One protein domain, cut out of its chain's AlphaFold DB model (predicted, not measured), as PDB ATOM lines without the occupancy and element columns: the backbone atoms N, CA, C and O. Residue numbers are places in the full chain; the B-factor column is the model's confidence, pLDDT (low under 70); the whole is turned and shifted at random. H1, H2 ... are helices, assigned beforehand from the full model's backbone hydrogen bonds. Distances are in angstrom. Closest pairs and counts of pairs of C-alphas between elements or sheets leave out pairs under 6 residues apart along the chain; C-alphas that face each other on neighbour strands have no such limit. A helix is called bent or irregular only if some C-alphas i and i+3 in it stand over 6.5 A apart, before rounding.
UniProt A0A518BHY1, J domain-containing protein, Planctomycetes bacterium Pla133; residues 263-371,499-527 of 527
ATOM      1  N   SER A 263     341.967 180.167 310.151       76.81
ATOM      2  CA  SER A 263     341.414 181.488 310.463       76.81
ATOM      3  C   SER A 263     339.900 181.559 310.237       76.81
ATOM      4  O   SER A 263     339.216 182.320 310.912       76.81
ATOM      5  N   ARG A 264     339.341 180.699 309.374       79.62
ATOM      6  CA  ARG A 264     337.892 180.613 309.141       79.62
ATOM      7  C   ARG A 264     337.100 180.099 310.341       79.62
ATOM      8  O   ARG A 264     335.934 180.450 310.489       79.62
ATOM      9  N   LEU A 265     337.693 179.279 311.211       83.12
ATOM     10  CA  LEU A 265     337.040 178.888 312.467       83.12
ATOM     11  C   LEU A 265     336.875 180.093 313.396       83.12
ATOM     12  O   LEU A 265     335.843 180.227 314.056       83.12
ATOM     13  N   ILE A 266     337.876 180.977 313.413       83.88
ATOM     14  CA  ILE A 266     337.848 182.217 314.190       83.88
ATOM     15  C   ILE A 266     336.728 183.121 313.663       83.88
ATOM     16  O   ILE A 266     335.954 183.631 314.470       83.88
ATOM     17  N   ASP A 267     336.563 183.232 312.340       84.75
ATOM     18  CA  ASP A 267     335.467 183.998 311.724       84.75
ATOM     19  C   ASP A 267     334.099 183.562 312.244       84.75
ATOM     20  O   ASP A 267     333.310 184.374 312.733       84.75
ATOM     21  N   VAL A 268     333.821 182.258 312.167       85.50
ATOM     22  CA  VAL A 268     332.525 181.704 312.577       85.50
ATOM     23  C   VAL A 268     332.314 181.883 314.080       85.50
ATOM     24  O   VAL A 268     331.214 182.243 314.501       85.50
ATOM     25  N   ALA A 269     333.352 181.679 314.894       85.88
ATOM     26  CA  ALA A 269     333.271 181.860 316.340       85.88
ATOM     27  C   ALA A 269     332.974 183.321 316.725       85.88
ATOM     28  O   ALA A 269     332.056 183.575 317.508       85.88
ATOM     29  N   LEU A 270     333.685 184.283 316.127       86.56
ATOM     30  CA  LEU A 270     333.454 185.714 316.345       86.56
ATOM     31  C   LEU A 270     332.036 186.125 315.926       86.56
ATOM     32  O   LEU A 270     331.371 186.887 316.633       86.56
ATOM     33  N   LEU A 271     331.544 185.591 314.805       86.38
ATOM     34  CA  LEU A 271     330.184 185.840 314.329       86.38
ATOM     35  C   LEU A 271     329.113 185.259 315.258       86.38
ATOM     36  O   LEU A 271     328.115 185.931 315.521       86.38
ATOM     37  N   LEU A 272     329.310 184.053 315.798       86.94
ATOM     38  CA  LEU A 272     328.394 183.449 316.774       86.94
ATOM     39  C   LEU A 272     328.345 184.240 318.086       86.94
ATOM     40  O   LEU A 272     327.261 184.460 318.641       86.94
ATOM     41  N   ASP A 273     329.500 184.704 318.560       86.94
ATOM     42  CA  ASP A 273     329.595 185.552 319.746       86.94
ATOM     43  C   ASP A 273     328.905 186.902 319.527       86.94
ATOM     44  O   ASP A 273     328.164 187.370 320.396       86.94
ATOM     45  N   TYR A 274     329.066 187.508 318.348       89.56
ATOM     46  CA  TYR A 274     328.321 188.710 317.993       89.56
ATOM     47  C   TYR A 274     326.810 188.452 317.916       89.56
ATOM     48  O   TYR A 274     326.038 189.194 318.526       89.56
ATOM     49  N   GLN A 275     326.367 187.389 317.238       88.06
ATOM     50  CA  GLN A 275     324.946 187.030 317.119       88.06
ATOM     51  C   GLN A 275     324.261 186.869 318.479       88.06
ATOM     52  O   GLN A 275     323.108 187.272 318.643       88.06
ATOM     53  N   ALA A 276     324.980 186.348 319.480       87.69
ATOM     54  CA  ALA A 276     324.497 186.232 320.853       87.69
ATOM     55  C   ALA A 276     324.032 187.567 321.451       87.69
ATOM     56  O   ALA A 276     323.059 187.608 322.207       87.69
ATOM     57  N   GLU A 277     324.724 188.654 321.114       90.69
ATOM     58  CA  GLU A 277     324.488 189.987 321.668       90.69
ATOM     59  C   GLU A 277     323.907 190.970 320.639       90.69
ATOM     60  O   GLU A 277     323.533 192.093 320.994       90.69
ATOM     61  N   ARG A 278     323.754 190.545 319.379       90.12
ATOM     62  CA  ARG A 278     323.311 191.371 318.251       90.12
ATOM     63  C   ARG A 278     322.010 192.105 318.537       90.12
ATOM     64  O   ARG A 278     321.914 193.298 318.274       90.12
ATOM     65  N   GLN A 279     321.001 191.434 319.098       86.94
ATOM     66  CA  GLN A 279     319.724 192.096 319.400       86.94
ATOM     67  C   GLN A 279     319.902 193.260 320.377       86.94
ATOM     68  O   GLN A 279     319.282 194.305 320.202       86.94
ATOM     69  N   ALA A 280     320.763 193.104 321.383       86.56
ATOM     70  CA  ALA A 280     321.044 194.155 322.351       86.56
ATOM     71  C   ALA A 280     321.899 195.278 321.740       86.56
ATOM     72  O   ALA A 280     321.701 196.450 322.064       86.56
ATOM     73  N   PHE A 281     322.793 194.927 320.812       86.75
ATOM     74  CA  PHE A 281     323.601 195.877 320.058       86.75
ATOM     75  C   PHE A 281     322.749 196.730 319.109       86.75
ATOM     76  O   PHE A 281     322.795 197.957 319.169       86.75
ATOM     77  N   VAL A 282     321.906 196.108 318.286       88.62
ATOM     78  CA  VAL A 282     321.071 196.793 317.286       88.62
ATOM     79  C   VAL A 282     319.832 197.440 317.923       88.62
ATOM     80  O   VAL A 282     319.238 198.339 317.330       88.62
ATOM     81  N   ALA A 283     319.450 197.067 319.150       86.38
ATOM     82  CA  ALA A 283     318.318 197.679 319.843       86.38
ATOM     83  C   ALA A 283     318.463 199.212 319.970       86.38
ATOM     84  O   ALA A 283     319.571 199.730 320.169       86.38
ATOM     85  N   PRO A 284     317.346 199.965 319.910       85.00
ATOM     86  CA  PRO A 284     317.350 201.396 320.190       85.00
ATOM     87  C   PRO A 284     317.882 201.674 321.602       85.00
ATOM     88  O   PRO A 284     317.318 201.212 322.597       85.00
ATOM     89  N   SER A 285     318.949 202.462 321.709       78.50
ATOM     90  CA  SER A 285     319.458 202.936 322.997       78.50
ATOM     91  C   SER A 285     318.426 203.867 323.646       78.50
ATOM     92  O   SER A 285     317.943 204.808 323.017       78.50
ATOM     93  N   GLY A 286     318.053 203.586 324.896       63.56
ATOM     94  CA  GLY A 286     316.893 204.170 325.572       63.56
ATOM     95  C   GLY A 286     316.705 205.696 325.454       63.56
ATOM     96  O   GLY A 286     317.638 206.484 325.526       63.56
ATOM     97  N   ARG A 287     315.420 206.077 325.389       49.41
ATOM     98  CA  ARG A 287     314.826 207.431 325.429       49.41
ATOM     99  C   ARG A 287     315.213 208.356 324.259       49.41
ATOM    100  O   ARG A 287     315.968 209.306 324.420       49.41
ATOM    101  N   ARG A 288     314.497 208.176 323.142       57.56
ATOM    102  CA  ARG A 288     314.223 209.131 322.035       57.56
ATOM    103  C   ARG A 288     315.038 209.017 320.753       57.56
ATOM    104  O   ARG A 288     314.612 209.620 319.775       57.56
ATOM    105  N   HIS A 289     316.113 208.247 320.706       60.03
ATOM    106  CA  HIS A 289     316.873 208.083 319.466       60.03
ATOM    107  C   HIS A 289     316.706 206.639 318.994       60.03
ATOM    108  O   HIS A 289     316.827 205.710 319.791       60.03
ATOM    109  N   GLY A 290     316.306 206.465 317.731       81.31
ATOM    110  CA  GLY A 290     316.210 205.151 317.095       81.31
ATOM    111  C   GLY A 290     317.571 204.453 317.036       81.31
ATOM    112  O   GLY A 290     318.553 204.925 317.608       81.31
ATOM    113  N   VAL A 291     317.642 203.322 316.335       84.25
ATOM    114  CA  VAL A 291     318.928 202.667 316.060       84.25
ATOM    115  C   VAL A 291     319.865 203.690 315.419       84.25
ATOM    116  O   VAL A 291     319.482 204.361 314.459       84.25
ATOM    117  N   HIS A 292     321.061 203.858 315.985       87.56
ATOM    118  CA  HIS A 292     322.061 204.754 315.414       87.56
ATOM    119  C   HIS A 292     322.320 204.326 313.956       87.56
ATOM    120  O   HIS A 292     322.637 203.153 313.756       87.56
ATOM    121  N   PRO A 293     322.209 205.219 312.952       89.94
ATOM    122  CA  PRO A 293     322.307 204.839 311.539       89.94
ATOM    123  C   PRO A 293     323.582 204.055 311.220       89.94
ATOM    124  O   PRO A 293     323.513 203.008 310.592       89.94
ATOM    125  N   LEU A 294     324.715 204.492 311.779       88.00
ATOM    126  CA  LEU A 294     325.997 203.801 311.622       88.00
ATOM    127  C   LEU A 294     326.002 202.380 312.209       88.00
ATOM    128  O   LEU A 294     326.655 201.511 311.662       88.00
ATOM    129  N   VAL A 295     325.272 202.116 313.301       89.06
ATOM    130  CA  VAL A 295     325.169 200.749 313.853       89.06
ATOM    131  C   VAL A 295     324.345 199.852 312.941       89.06
ATOM    132  O   VAL A 295     324.699 198.694 312.763       89.06
ATOM    133  N   ALA A 296     323.269 200.379 312.354       90.69
ATOM    134  CA  ALA A 296     322.484 199.630 311.379       90.69
ATOM    135  C   ALA A 296     323.307 199.323 310.117       90.69
ATOM    136  O   ALA A 296     323.276 198.197 309.636       90.69
ATOM    137  N   GLU A 297     324.079 200.297 309.630       91.94
ATOM    138  CA  GLU A 297     324.986 200.118 308.492       91.94
ATOM    139  C   GLU A 297     326.101 199.109 308.793       91.94
ATOM    140  O   GLU A 297     326.357 198.225 307.988       91.94
ATOM    141  N   LEU A 298     326.727 199.190 309.968       89.50
ATOM    142  CA  LEU A 298     327.763 198.254 310.406       89.50
ATOM    143  C   LEU A 298     327.246 196.818 310.557       89.50
ATOM    144  O   LEU A 298     327.922 195.878 310.152       89.50
ATOM    145  N   ASP A 299     326.054 196.645 311.130       90.69
ATOM    146  CA  ASP A 299     325.400 195.339 311.236       90.69
ATOM    147  C   ASP A 299     325.052 194.769 309.853       90.69
ATOM    148  O   ASP A 299     325.268 193.585 309.592       90.69
ATOM    149  N   GLU A 300     324.568 195.620 308.944       90.88
ATOM    150  CA  GLU A 300     324.310 195.239 307.557       90.88
ATOM    151  C   GLU A 300     325.598 194.848 306.826       90.88
ATOM    152  O   GLU A 300     325.618 193.812 306.163       90.88
ATOM    153  N   LEU A 301     326.680 195.613 306.990       90.44
ATOM    154  CA  LEU A 301     327.985 195.303 306.412       90.44
ATOM    155  C   LEU A 301     328.558 194.002 306.967       90.44
ATOM    156  O   LEU A 301     329.052 193.201 306.185       90.44
ATOM    157  N   LEU A 302     328.458 193.746 308.274       88.50
ATOM    158  CA  LEU A 302     328.926 192.492 308.874       88.50
ATOM    159  C   LEU A 302     328.177 191.287 308.283       88.50
ATOM    160  O   LEU A 302     328.782 190.263 307.961       88.50
ATOM    161  N   ARG A 303     326.862 191.429 308.087       88.50
ATOM    162  CA  ARG A 303     326.018 190.423 307.433       88.50
ATOM    163  C   ARG A 303     326.399 190.221 305.968       88.50
ATOM    164  O   ARG A 303     326.474 189.084 305.513       88.50
ATOM    165  N   GLU A 304     326.640 191.301 305.230       88.06
ATOM    166  CA  GLU A 304     327.068 191.242 303.828       88.06
ATOM    167  C   GLU A 304     328.473 190.638 303.672       88.06
ATOM    168  O   GLU A 304     328.678 189.838 302.760       88.06
ATOM    169  N   LEU A 305     329.400 190.969 304.578       82.81
ATOM    170  CA  LEU A 305     330.778 190.465 304.628       82.81
ATOM    171  C   LEU A 305     330.867 188.985 304.986       82.81
ATOM    172  O   LEU A 305     331.771 188.298 304.531       82.81
ATOM    173  N   SER A 306     329.927 188.500 305.798       81.69
ATOM    174  CA  SER A 306     329.808 187.076 306.125       81.69
ATOM    175  C   SER A 306     329.243 186.255 304.960       81.69
ATOM    176  O   SER A 306     329.203 185.027 305.028       81.69
ATOM    177  N   GLY A 307     328.727 186.930 303.929       78.25
ATOM    178  CA  GLY A 307     328.329 186.342 302.658       78.25
ATOM    179  C   GLY A 307     329.518 186.153 301.711       78.25
ATOM    180  O   GLY A 307     330.641 186.546 302.017       78.25
ATOM    181  N   PRO A 308     329.288 185.594 300.513       68.88
ATOM    182  CA  PRO A 308     330.320 185.553 299.486       68.88
ATOM    183  C   PRO A 308     330.779 186.972 299.143       68.88
ATOM    184  O   PRO A 308     329.943 187.832 298.824       68.88
ATOM    185  N   ALA A 309     332.097 187.179 299.209       62.78
ATOM    186  CA  ALA A 309     332.766 188.455 298.989       62.78
ATOM    187  C   ALA A 309     332.248 189.158 297.729       62.78
ATOM    188  O   ALA A 309     332.025 188.546 296.678       62.78
ATOM    189  N   ARG A 310     332.025 190.469 297.836       77.19
ATOM    190  CA  ARG A 310     331.625 191.299 296.702       77.19
ATOM    191  C   ARG A 310     332.538 192.513 296.659       77.19
ATOM    192  O   ARG A 310     332.572 193.224 297.662       77.19
ATOM    193  N   PRO A 311     333.093 192.861 295.486       84.19
ATOM    194  CA  PRO A 311     333.892 194.074 295.331       84.19
ATOM    195  C   PRO A 311     333.187 195.326 295.870       84.19
ATOM    196  O   PRO A 311     333.801 196.164 296.507       84.19
ATOM    197  N   ARG A 312     331.855 195.418 295.721       87.81
ATOM    198  CA  ARG A 312     331.063 196.540 296.259       87.81
ATOM    199  C   ARG A 312     330.948 196.569 297.784       87.81
ATOM    200  O   ARG A 312     330.799 197.645 298.348       87.81
ATOM    201  N   VAL A 313     330.899 195.406 298.432       89.06
ATOM    202  CA  VAL A 313     330.825 195.326 299.900       89.06
ATOM    203  C   VAL A 313     332.189 195.686 300.462       89.06
ATOM    204  O   VAL A 313     332.264 196.529 301.349       89.06
ATOM    205  N   ASP A 314     333.246 195.143 299.864       87.81
ATOM    206  CA  ASP A 314     334.623 195.462 300.223       87.81
ATOM    207  C   ASP A 314     334.883 196.970 300.035       87.81
ATOM    208  O   ASP A 314     335.281 197.637 300.982       87.81
ATOM    209  N   GLU A 315     334.482 197.568 298.906       89.44
ATOM    210  CA  GLU A 315     334.541 199.024 298.675       89.44
ATOM    211  C   GLU A 315     333.794 199.844 299.743       89.44
ATOM    212  O   GLU A 315     334.302 200.872 300.193       89.44
ATOM    213  N   ARG A 316     332.599 199.410 300.176       92.62
ATOM    214  CA  ARG A 316     331.852 200.080 301.258       92.62
ATOM    215  C   ARG A 316     332.583 199.975 302.593       92.62
ATOM    216  O   ARG A 316     332.607 200.946 303.344       92.62
ATOM    217  N   VAL A 317     333.165 198.816 302.888       89.75
ATOM    218  CA  VAL A 317     333.928 198.574 304.117       89.75
ATOM    219  C   VAL A 317     335.179 199.433 304.128       89.75
ATOM    220  O   VAL A 317     335.407 200.131 305.110       89.75
ATOM    221  N   VAL A 318     335.929 199.483 303.026       86.19
ATOM    222  CA  VAL A 318     337.097 200.359 302.907       86.19
ATOM    223  C   VAL A 318     336.699 201.829 303.023       86.19
ATOM    224  O   VAL A 318     337.321 202.565 303.783       86.19
ATOM    225  N   ALA A 319     335.633 202.264 302.346       88.56
ATOM    226  CA  ALA A 319     335.142 203.638 302.461       88.56
ATOM    227  C   ALA A 319     334.767 203.996 303.909       88.56
ATOM    228  O   ALA A 319     335.083 205.090 304.381       88.56
ATOM    229  N   LEU A 320     334.142 203.062 304.628       88.31
ATOM    230  CA  LEU A 320     333.817 203.231 306.035       88.31
ATOM    231  C   LEU A 320     335.076 203.278 306.908       88.31
ATOM    232  O   LEU A 320     335.177 204.150 307.764       88.31
ATOM    233  N   LEU A 321     336.053 202.397 306.688       85.75
ATOM    234  CA  LEU A 321     337.325 202.418 307.416       85.75
ATOM    235  C   LEU A 321     338.069 203.743 307.210       85.75
ATOM    236  O   LEU A 321     338.515 204.337 308.189       85.75
ATOM    237  N   VAL A 322     338.125 204.249 305.972       83.06
ATOM    238  CA  VAL A 322     338.686 205.571 305.644       83.06
ATOM    239  C   VAL A 322     337.947 206.670 306.407       83.06
ATOM    240  O   VAL A 322     338.581 207.484 307.074       83.06
ATOM    241  N   GLN A 323     336.611 206.655 306.395       85.44
ATOM    242  CA  GLN A 323     335.809 207.624 307.142       85.44
ATOM    243  C   GLN A 323     336.087 207.570 308.653       85.44
ATOM    244  O   GLN A 323     336.152 208.615 309.302       85.44
ATOM    245  N   VAL A 324     336.244 206.373 309.224       82.50
ATOM    246  CA  VAL A 324     336.542 206.192 310.652       82.50
ATOM    247  C   VAL A 324     337.975 206.630 310.982       82.50
ATOM    248  O   VAL A 324     338.196 207.157 312.070       82.50
ATOM    249  N   ALA A 325     338.941 206.458 310.076       77.06
ATOM    250  CA  ALA A 325     340.293 206.981 310.279       77.06
ATOM    251  C   ALA A 325     340.347 208.507 310.197       77.06
ATOM    252  O   ALA A 325     341.053 209.128 310.991       77.06
ATOM    253  N   ASP A 326     339.566 209.110 309.298       83.31
ATOM    254  CA  ASP A 326     339.437 210.565 309.202       83.31
ATOM    255  C   ASP A 326     338.758 211.156 310.450       83.31
ATOM    256  O   ASP A 326     339.186 212.188 310.977       83.31
ATOM    257  N   ASP A 327     337.704 210.504 310.953       87.19
ATOM    258  CA  ASP A 327     337.048 210.863 312.208       87.19
ATOM    259  C   ASP A 327     336.481 209.625 312.928       87.19
ATOM    260  O   ASP A 327     335.422 209.120 312.550       87.19
ATOM    261  N   PRO A 328     337.101 209.160 314.031       84.88
ATOM    262  CA  PRO A 328     336.613 207.990 314.759       84.88
ATOM    263  C   PRO A 328     335.427 208.308 315.679       84.88
ATOM    264  O   PRO A 328     334.815 207.391 316.232       84.88
ATOM    265  N   ARG A 329     335.087 209.590 315.899       85.62
ATOM    266  CA  ARG A 329     334.029 209.991 316.848       85.62
ATOM    267  C   ARG A 329     332.656 209.405 316.504       85.62
ATOM    268  O   ARG A 329     332.046 208.871 317.422       85.62
ATOM    269  N   PRO A 330     332.181 209.402 315.242       87.94
ATOM    270  CA  PRO A 330     330.902 208.792 314.891       87.94
ATOM    271  C   PRO A 330     330.841 207.302 315.233       87.94
ATOM    272  O   PRO A 330     329.821 206.839 315.738       87.94
ATOM    273  N   LEU A 331     331.932 206.553 315.018       86.50
ATOM    274  CA  LEU A 331     332.000 205.140 315.391       86.50
ATOM    275  C   LEU A 331     331.978 204.967 316.912       86.50
ATOM    276  O   LEU A 331     331.241 204.131 317.429       86.50
ATOM    277  N   LEU A 332     332.749 205.777 317.637       84.62
ATOM    278  CA  LEU A 332     332.792 205.741 319.099       84.62
ATOM    279  C   LEU A 332     331.459 206.150 319.735       84.62
ATOM    280  O   LEU A 332     331.073 205.565 320.741       84.62
ATOM    281  N   ASP A 333     330.737 207.102 319.151       85.44
ATOM    282  CA  ASP A 333     329.404 207.503 319.604       85.44
ATOM    283  C   ASP A 333     328.364 206.409 319.299       85.44
ATOM    284  O   ASP A 333     327.464 206.152 320.102       85.44
ATOM    285  N   ALA A 334     328.513 205.715 318.167       85.94
ATOM    286  CA  ALA A 334     327.629 204.636 317.730       85.94
ATOM    287  C   ALA A 334     327.802 203.339 318.545       85.94
ATOM    288  O   ALA A 334     326.815 202.719 318.963       85.94
ATOM    289  N   VAL A 335     329.056 202.934 318.755       84.38
ATOM    290  CA  VAL A 335     329.473 201.651 319.354       84.38
ATOM    291  C   VAL A 335     329.817 201.795 320.839       84.38
ATOM    292  O   VAL A 335     330.018 200.787 321.504       84.38
ATOM    293  N   GLY A 336     329.863 203.027 321.356       80.62
ATOM    294  CA  GLY A 336     330.447 203.427 322.636       80.62
ATOM    295  C   GLY A 336     330.329 202.438 323.792       80.62
ATOM    296  O   GLY A 336     329.342 201.725 323.947       80.62
ATOM    297  N   SER A 337     331.332 202.465 324.668       66.31
ATOM    298  CA  SER A 337     331.660 201.442 325.673       66.31
ATOM    299  C   SER A 337     330.565 201.023 326.669       66.31
ATOM    300  O   SER A 337     330.787 200.127 327.478       66.31
ATOM    301  N   GLY A 338     329.408 201.685 326.667       78.69
ATOM    302  CA  GLY A 338     328.240 201.306 327.461       78.69
ATOM    303  C   GLY A 338     327.195 200.488 326.701       78.69
ATOM    304  O   GLY A 338     326.214 200.067 327.315       78.69
ATOM    305  N   ARG A 339     327.349 200.284 325.386       81.50
ATOM    306  CA  ARG A 339     326.374 199.550 324.579       81.50
ATOM    307  C   ARG A 339     326.583 198.040 324.744       81.50
ATOM    308  O   ARG A 339     327.683 197.561 324.455       81.50
ATOM    309  N   PRO A 340     325.566 197.276 325.183       83.19
ATOM    310  CA  PRO A 340     325.627 195.814 325.179       83.19
ATOM    311  C   PRO A 340     325.972 195.290 323.774       83.19
ATOM    312  O   PRO A 340     325.531 195.881 322.790       83.19
ATOM    313  N   GLY A 341     326.781 194.237 323.660       84.06
ATOM    314  CA  GLY A 341     327.232 193.703 322.370       84.06
ATOM    315  C   GLY A 341     328.430 194.399 321.732       84.06
ATOM    316  O   GLY A 341     329.078 193.796 320.883       84.06
ATOM    317  N   SER A 342     328.799 195.615 322.157       84.62
ATOM    318  CA  SER A 342     329.952 196.336 321.580       84.62
ATOM    319  C   SER A 342     331.269 195.558 321.701       84.62
ATOM    320  O   SER A 342     332.059 195.541 320.760       84.62
ATOM    321  N   GLY A 343     331.475 194.856 322.822       84.62
ATOM    322  CA  GLY A 343     332.663 194.032 323.054       84.62
ATOM    323  C   GLY A 343     332.787 192.823 322.123       84.62
ATOM    324  O   GLY A 343     333.899 192.373 321.892       84.62
ATOM    325  N   ARG A 344     331.674 192.327 321.564       86.88
ATOM    326  CA  ARG A 344     331.656 191.203 320.610       86.88
ATOM    327  C   ARG A 344     331.591 191.662 319.158       86.88
ATOM    328  O   ARG A 344     332.184 191.040 318.287       86.88
ATOM    329  N   PHE A 345     330.912 192.780 318.907       87.06
ATOM    330  CA  PHE A 345     330.798 193.373 317.578       87.06
ATOM    331  C   PHE A 345     332.157 193.786 317.010       87.06
ATOM    332  O   PHE A 345     332.467 193.485 315.863       87.06
ATOM    333  N   VAL A 346     332.969 194.486 317.803       84.88
ATOM    334  CA  VAL A 346     334.201 195.108 317.297       84.88
ATOM    335  C   VAL A 346     335.210 194.060 316.833       84.88
ATOM    336  O   VAL A 346     335.685 194.213 315.711       84.88
ATOM    337  N   PRO A 347     335.532 193.002 317.609       83.31
ATOM    338  CA  PRO A 347     336.431 191.958 317.126       83.31
ATOM    339  C   PRO A 347     335.940 191.320 315.823       83.31
ATOM    340  O   PRO A 347     336.724 191.189 314.887       83.31
ATOM    341  N   ALA A 348     334.640 191.006 315.727       82.94
ATOM    342  CA  ALA A 348     334.050 190.441 314.514       82.94
ATOM    343  C   ALA A 348     334.180 191.394 313.312       82.94
ATOM    344  O   ALA A 348     334.596 190.978 312.232       82.94
ATOM    345  N   PHE A 349     333.870 192.682 313.499       85.31
ATOM    346  CA  PHE A 349     333.964 193.679 312.435       85.31
ATOM    347  C   PHE A 349     335.404 193.917 311.988       85.31
ATOM    348  O   PHE A 349     335.669 193.896 310.793       85.31
ATOM    349  N   VAL A 350     336.338 194.109 312.923       84.75
ATOM    350  CA  VAL A 350     337.756 194.336 312.606       84.75
ATOM    351  C   VAL A 350     338.335 193.143 311.850       84.75
ATOM    352  O   VAL A 350     339.012 193.341 310.846       84.75
ATOM    353  N   HIS A 351     338.031 191.918 312.288       83.06
ATOM    354  CA  HIS A 351     338.525 190.712 311.630       83.06
ATOM    355  C   HIS A 351     338.010 190.600 310.187       83.06
ATOM    356  O   HIS A 351     338.799 190.445 309.257       83.06
ATOM    357  N   LEU A 352     336.699 190.754 309.970       79.25
ATOM    358  CA  LEU A 352     336.117 190.667 308.625       79.25
ATOM    359  C   LEU A 352     336.504 191.849 307.726       79.25
ATOM    360  O   LEU A 352     336.623 191.690 306.511       79.25
ATOM    361  N   ALA A 353     336.722 193.028 308.307       83.12
ATOM    362  CA  ALA A 353     337.186 194.196 307.574       83.12
ATOM    363  C   ALA A 353     338.644 194.043 307.111       83.12
ATOM    364  O   ALA A 353     338.958 194.444 305.993       83.12
ATOM    365  N   ALA A 354     339.508 193.405 307.909       81.44
ATOM    366  CA  ALA A 354     340.864 193.052 307.484       81.44
ATOM    367  C   ALA A 354     340.839 192.122 306.261       81.44
ATOM    368  O   ALA A 354     341.499 192.396 305.266       81.44
ATOM    369  N   GLN A 355     339.972 191.105 306.265       81.56
ATOM    370  CA  GLN A 355     339.811 190.230 305.101       81.56
ATOM    371  C   GLN A 355     339.306 190.975 303.854       81.56
ATOM    372  O   GLN A 355     339.649 190.608 302.732       81.56
ATOM    373  N   ALA A 356     338.458 191.994 304.024       83.31
ATOM    374  CA  ALA A 356     337.992 192.827 302.915       83.31
ATOM    375  C   ALA A 356     339.118 193.686 302.319       83.31
ATOM    376  O   ALA A 356     339.182 193.850 301.099       83.31
ATOM    377  N   LEU A 357     340.019 194.198 303.164       80.88
ATOM    378  CA  LEU A 357     341.218 194.912 302.723       80.88
ATOM    379  C   LEU A 357     342.154 193.985 301.941       80.88
ATOM    380  O   LEU A 357     342.494 194.316 300.809       80.88
ATOM    381  N   ASP A 358     342.452 192.795 302.473       77.50
ATOM    382  CA  ASP A 358     343.320 191.808 301.812       77.50
ATOM    383  C   ASP A 358     342.826 191.461 300.395       77.50
ATOM    384  O   ASP A 358     343.610 191.347 299.453       77.50
ATOM    385  N   ARG A 359     341.503 191.332 300.220       82.19
ATOM    386  CA  ARG A 359     340.888 191.088 298.904       82.19
ATOM    387  C   ARG A 359     340.994 192.282 297.961       82.19
ATOM    388  O   ARG A 359     341.126 192.090 296.758       82.19
ATOM    389  N   THR A 360     340.907 193.498 298.491       81.12
ATOM    390  CA  THR A 360     340.948 194.722 297.679       81.12
ATOM    391  C   THR A 360     342.371 195.026 297.202       81.12
ATOM    392  O   THR A 360     342.546 195.460 296.063       81.12
ATOM    393  N   ASP A 361     343.378 194.753 298.036       73.12
ATOM    394  CA  ASP A 361     344.797 194.960 297.712       73.12
ATOM    395  C   ASP A 361     345.320 193.963 296.665       73.12
ATOM    396  O   ASP A 361     346.194 194.303 295.865       73.12
ATOM    397  N   ALA A 362     344.761 192.749 296.615       63.53
ATOM    398  CA  ALA A 362     345.148 191.730 295.642       63.53
ATOM    399  C   ALA A 362     344.825 192.107 294.177       63.53
ATOM    400  O   ALA A 362     345.458 191.584 293.264       63.53
ATOM    401  N   GLU A 363     343.886 193.029 293.928       62.84
ATOM    402  CA  GLU A 363     343.402 193.365 292.576       62.84
ATOM    403  C   GLU A 363     344.242 194.428 291.815       62.84
ATOM    404  O   GLU A 363     343.747 195.026 290.859       62.84
ATOM    405  N   GLU A 364     345.499 194.705 292.197       55.03
ATOM    406  CA  GLU A 364     346.369 195.726 291.554       55.03
ATOM    407  C   GLU A 364     345.716 197.126 291.411       55.03
ATOM    408  O   GLU A 364     346.043 197.909 290.511       55.03
ATOM    409  N   ARG A 365     344.769 197.481 292.285       55.00
ATOM    410  CA  ARG A 365     344.169 198.823 292.279       55.00
ATOM    411  C   ARG A 365     345.162 199.835 292.856       55.00
ATOM    412  O   ARG A 365     345.967 199.497 293.721       55.00
ATOM    413  N   GLU A 366     345.128 201.081 292.364       50.94
ATOM    414  CA  GLU A 366     345.931 202.169 292.947       50.94
ATOM    415  C   GLU A 366     345.735 202.176 294.470       50.94
ATOM    416  O   GLU A 366     344.581 202.114 294.908       50.94
ATOM    417  N   PRO A 367     346.822 202.233 295.265       51.56
ATOM    418  CA  PRO A 367     346.747 202.087 296.708       51.56
ATOM    419  C   PRO A 367     345.765 203.117 297.243       51.56
ATOM    420  O   PRO A 367     345.989 204.329 297.164       51.56
ATOM    421  N   ILE A 368     344.649 202.616 297.764       53.84
ATOM    422  CA  ILE A 368     343.723 203.420 298.539       53.84
ATOM    423  C   ILE A 368     344.590 204.001 299.656       53.84
ATOM    424  O   ILE A 368     345.326 203.259 300.300       53.84
ATOM    425  N   GLY A 369     344.605 205.326 299.825       50.38
ATOM    426  CA  GLY A 369     345.541 206.055 300.702       50.38
ATOM    427  C   GLY A 369     345.406 205.768 302.206       50.38
ATOM    428  O   GLY A 369     345.743 206.619 303.024       50.38
ATOM    429  N   PHE A 370     344.879 204.601 302.556       48.56
ATOM    430  CA  PHE A 370     344.718 204.034 303.873       48.56
ATOM    431  C   PHE A 370     345.930 203.148 304.172       48.56
ATOM    432  O   PHE A 370     346.023 202.008 303.727       48.56
ATOM    433  N   SER A 371     346.911 203.702 304.878       54.72
ATOM    434  CA  SER A 371     348.110 202.946 305.250       54.72
ATOM    435  C   SER A 371     347.805 201.936 306.360       54.72
ATOM    436  O   SER A 371     347.000 202.213 307.251       54.72
ATOM    437  N   PRO A 499     322.985 173.683 336.073       37.84
ATOM    438  CA  PRO A 499     324.425 173.905 335.854       37.84
ATOM    439  C   PRO A 499     324.738 174.865 334.682       37.84
ATOM    440  O   PRO A 499     323.916 175.032 333.788       37.84
ATOM    441  N   LEU A 500     325.928 175.493 334.722       36.91
ATOM    442  CA  LEU A 500     326.445 176.460 333.727       36.91
ATOM    443  C   LEU A 500     326.688 175.806 332.355       36.91
ATOM    444  O   LEU A 500     327.058 174.630 332.295       36.91
ATOM    445  N   THR A 501     326.531 176.573 331.272       41.81
ATOM    446  CA  THR A 501     326.715 176.106 329.882       41.81
ATOM    447  C   THR A 501     328.169 176.244 329.398       41.81
ATOM    448  O   THR A 501     328.980 176.956 329.989       41.81
ATOM    449  N   ILE A 502     328.520 175.549 328.307       37.59
ATOM    450  CA  ILE A 502     329.873 175.523 327.705       37.59
ATOM    451  C   ILE A 502     330.326 176.925 327.232       37.59
ATOM    452  O   ILE A 502     331.491 177.279 327.399       37.59
ATOM    453  N   SER A 503     329.402 177.765 326.750       35.81
ATOM    454  CA  SER A 503     329.667 179.160 326.348       35.81
ATOM    455  C   SER A 503     330.151 180.040 327.515       35.81
ATOM    456  O   SER A 503     331.087 180.827 327.363       35.81
ATOM    457  N   GLU A 504     329.602 179.850 328.721       40.72
ATOM    458  CA  GLU A 504     330.034 180.586 329.920       40.72
ATOM    459  C   GLU A 504     331.436 180.163 330.393       40.72
ATOM    460  O   GLU A 504     332.129 180.946 331.039       40.72
ATOM    461  N   GLN A 505     331.872 178.942 330.058       39.00
ATOM    462  CA  GLN A 505     333.215 178.443 330.374       39.00
ATOM    463  C   GLN A 505     334.266 178.921 329.360       39.00
ATOM    464  O   GLN A 505     335.401 179.182 329.749       39.00
ATOM    465  N   LEU A 506     333.893 179.086 328.086       37.66
ATOM    466  CA  LEU A 506     334.774 179.603 327.028       37.66
ATOM    467  C   LEU A 506     335.027 181.119 327.156       37.66
ATOM    468  O   LEU A 506     336.156 181.567 326.978       37.66
ATOM    469  N   SER A 507     334.025 181.893 327.586       37.41
ATOM    470  CA  SER A 507     334.124 183.349 327.825       37.41
ATOM    471  C   SER A 507     335.152 183.747 328.906       37.41
ATOM    472  O   SER A 507     335.684 184.855 328.895       37.41
ATOM    473  N   ILE A 508     335.470 182.840 329.838       37.25
ATOM    474  CA  ILE A 508     336.470 183.076 330.893       37.25
ATOM    475  C   ILE A 508     337.901 182.862 330.371       37.25
ATOM    476  O   ILE A 508     338.812 183.540 330.836       37.25
ATOM    477  N   HIS A 509     338.096 181.962 329.400       36.72
ATOM    478  CA  HIS A 509     339.409 181.665 328.817       36.72
ATOM    479  C   HIS A 509     339.794 182.618 327.669       36.72
ATOM    480  O   HIS A 509     340.977 182.845 327.454       36.72
ATOM    481  N   ALA A 510     338.827 183.220 326.966       38.66
ATOM    482  CA  ALA A 510     339.098 184.107 325.828       38.66
ATOM    483  C   ALA A 510     339.702 185.475 326.217       38.66
ATOM    484  O   ALA A 510     340.403 186.082 325.419       38.66
ATOM    485  N   ALA A 511     339.491 185.962 327.444       36.09
ATOM    486  CA  ALA A 511     339.725 187.371 327.781       36.09
ATOM    487  C   ALA A 511     341.199 187.839 327.802       36.09
ATOM    488  O   ALA A 511     341.425 189.038 327.629       36.09
ATOM    489  N   ASP A 512     342.166 186.940 328.018       31.27
ATOM    490  CA  ASP A 512     343.603 187.275 328.050       31.27
ATOM    491  C   ASP A 512     344.317 186.896 326.734       31.27
ATOM    492  O   ASP A 512     345.234 187.600 326.305       31.27
ATOM    493  N   ASP A 513     343.842 185.855 326.037       34.78
ATOM    494  CA  ASP A 513     344.349 185.455 324.717       34.78
ATOM    495  C   ASP A 513     343.760 186.311 323.575       34.78
ATOM    496  O   ASP A 513     344.447 186.533 322.582       34.78
ATOM    497  N   GLU A 514     342.553 186.884 323.714       39.44
ATOM    498  CA  GLU A 514     341.943 187.787 322.715       39.44
ATOM    499  C   GLU A 514     342.761 189.066 322.511       39.44
ATOM    500  O   GLU A 514     342.930 189.511 321.382       39.44
ATOM    501  N   VAL A 515     343.307 189.663 323.574       37.94
ATOM    502  CA  VAL A 515     344.090 190.907 323.451       37.94
ATOM    503  C   VAL A 515     345.426 190.638 322.754       37.94
ATOM    504  O   VAL A 515     345.862 191.428 321.913       37.94
ATOM    505  N   LEU A 516     346.055 189.495 323.051       38.12
ATOM    506  CA  LEU A 516     347.291 189.078 322.395       38.12
ATOM    507  C   LEU A 516     347.037 188.662 320.939       38.12
ATOM    508  O   LEU A 516     347.795 189.068 320.065       38.12
ATOM    509  N   ALA A 517     345.960 187.919 320.665       40.28
ATOM    510  CA  ALA A 517     345.575 187.479 319.325       40.28
ATOM    511  C   ALA A 517     345.154 188.648 318.431       40.28
ATOM    512  O   ALA A 517     345.571 188.697 317.281       40.28
ATOM    513  N   ILE A 518     344.415 189.634 318.953       39.44
ATOM    514  CA  ILE A 518     344.066 190.855 318.213       39.44
ATOM    515  C   ILE A 518     345.324 191.705 317.948       39.44
ATOM    516  O   ILE A 518     345.478 192.225 316.847       39.44
ATOM    517  N   SER A 519     346.267 191.791 318.897       37.81
ATOM    518  CA  SER A 519     347.558 192.476 318.697       37.81
ATOM    519  C   SER A 519     348.475 191.763 317.690       37.81
ATOM    520  O   SER A 519     349.179 192.416 316.918       37.81
ATOM    521  N   GLU A 520     348.492 190.428 317.686       39.62
ATOM    522  CA  GLU A 520     349.307 189.612 316.778       39.62
ATOM    523  C   GLU A 520     348.685 189.544 315.367       39.62
ATOM    524  O   GLU A 520     349.419 189.551 314.381       39.62
ATOM    525  N   LEU A 521     347.348 189.540 315.268       40.00
ATOM    526  CA  LEU A 521     346.583 189.642 314.021       40.00
ATOM    527  C   LEU A 521     346.747 191.031 313.392       40.00
ATOM    528  O   LEU A 521     347.068 191.108 312.212       40.00
ATOM    529  N   ALA A 522     346.649 192.111 314.178       38.69
ATOM    530  CA  ALA A 522     346.964 193.468 313.718       38.69
ATOM    531  C   ALA A 522     348.403 193.543 313.178       38.69
ATOM    532  O   ALA A 522     348.625 193.923 312.033       38.69
ATOM    533  N   ARG A 523     349.384 193.002 313.918       40.00
ATOM    534  CA  ARG A 523     350.781 192.901 313.455       40.00
ATOM    535  C   ARG A 523     350.993 192.011 312.217       40.00
ATOM    536  O   ARG A 523     352.045 192.147 311.590       40.00
ATOM    537  N   ARG A 524     350.078 191.085 311.894       39.53
ATOM    538  CA  ARG A 524     350.120 190.243 310.679       39.53
ATOM    539  C   ARG A 524     349.478 190.928 309.475       39.53
ATOM    540  O   ARG A 524     350.042 190.807 308.406       39.53
ATOM    541  N   VAL A 525     348.384 191.666 309.661       37.44
ATOM    542  CA  VAL A 525     347.741 192.494 308.619       37.44
ATOM    543  C   VAL A 525     348.652 193.658 308.182       37.44
ATOM    544  O   VAL A 525     348.562 194.162 307.072       37.44
ATOM    545  N   VAL A 526     349.573 194.079 309.053       32.97
ATOM    546  CA  VAL A 526     350.538 195.165 308.805       32.97
ATOM    547  C   VAL A 526     351.784 194.739 308.022       32.97
ATOM    548  O   VAL A 526     352.459 195.603 307.453       32.97
ATOM    549  N   ARG A 527     352.138 193.448 308.039       32.31
ATOM    550  CA  ARG A 527     353.304 192.906 307.322       32.31
ATOM    551  C   ARG A 527     352.899 192.372 305.967       32.31
ATOM    552  O   ARG A 527     353.711 192.585 305.039       32.31
TER     553      ARG A 527
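Overview. This is residues 263 to 371 and 499 to 527 of the 527 residues of the protein "J domain-containing protein" of Planctomycetes bacterium Pla133 (UniProt A0A518BHY1). Helix H5 runs through the middle of a small helical body, and H1, H2 and H3 pack on it at steep tilts, while short H4 packs on H2. The bent helix H6 makes a loose corner outside this body: its second arm, H6b, runs beside H5 without clearly touching it, its first arm, H6a, lies well away from the core, and residues 508 to 513 stick out free. The printed part has 138 residues with six named helices, H1 to H6 in order along the chain, and no named strand; its class is all helix. The whole is compact, with a radius of gyration of the C-alphas of 15.8 A, and the C-alphas span 54 by 38 by 26 A.

Along the chain. Find C-alpha 263 at (341.414, 181.488, 310.463); from there H1 runs over residues 263 to 282, 26.4 A from first to last C-alpha. H1 has a kink of 52 degrees near residue 276 and is irregular, with C-alphas 276 and 279 7.7 A apart. Next look at residues 293 to 305 for H2, 18.1 A long, and at residues 311 to 326 for H3, 22.3 A long. H4 is the short helix of residues 329 to 335. Find C-alpha 342 at (329.952, 196.336, 321.580), where H5 begins; it covers residues 342 to 361 and is 28.1 A long. H5 is neither bent nor irregular, but only just: C-alphas 343 and 346 are 6.1 A apart. By its hydrogen bonds H6, residues 502 to 525, was assigned as one helix, but it is bent, with C-alphas 509 and 512 7.0 A apart. Read its arms as H6a, residues 502 to 509, and H6b, residues 512 to 525, which ends with C-alpha 525 at (347.741, 192.494, 308.619).

Arrangement. Begin at H2, the hub, which touches four other helices. It touches H5 at a steep tilt of 57 degrees, the same way; look at Leu 302 and Phe 349, whose C-alphas are the closest at 6.3 A. H1 and H2 form a helical hairpin and only just touch, with 3 pairs of C-alphas within 8 A; H1 does so with residue 282 alone, and Val 282 and Val 295 are closest at 6.7 A between C-alphas. H2 and H3 form a second helical hairpin, with the closest C-alphas, Leu 305 and Val 313, 6.8 A apart. H2 touches H4 with residues 294 to 295 alone, where the C-alphas of Val 295 and Ala 334 are closest at 6.0 A. Helix packing is mostly crossed, most touching pairs standing at steep tilts. H1 touches H5 at a steep tilt of 48 degrees, opposite ways, and the closest C-alphas, Tyr 274 and Arg 344, are 4.9 A apart. H3 touches H5 with residues 311 to 318 alone, at 63 degrees, a steep tilt; the C-alphas of Asp 314 and Ala 356 are closest at 5.1 A. H5 and H6b are close but not clearly touching, at a shallow tilt of 18 degrees, the same way, with the C-alphas of Ala 354 and Val 525 closest at 7.0 A. H6a and H6b are about perpendicular, at 74 degrees, and H6a is apart from H1 and H5, for instance. In H2, H3 and H4 every O i to N i+4 pair is within hydrogen-bond range; the counts are 13 of 16 in H1, 14 of 16 in H5, 2 of 4 in H6a and 9 of 10 in H6b.

Size, cuts and confidence. The two C-alphas farthest apart are those of Glu 366 and Pro 499, at 55.7 A. Residues 372 to 498 are not printed, and C-alphas 371 and 499 are 48.4 A apart across this cut, which lies in the link from H5 to H6. Of the links that are printed whole, H2 to H3 and H3 to H4 are tight, H1 to H2 and H4 to H5 are short, and none is long. The mean pLDDT of the printed part is 71.7; look for values under 70 in 46 residues, among them 362 to 371 and 499 to 527, and H6a and H6b each have a mean of 38. Arg 527 is the chain's last residue.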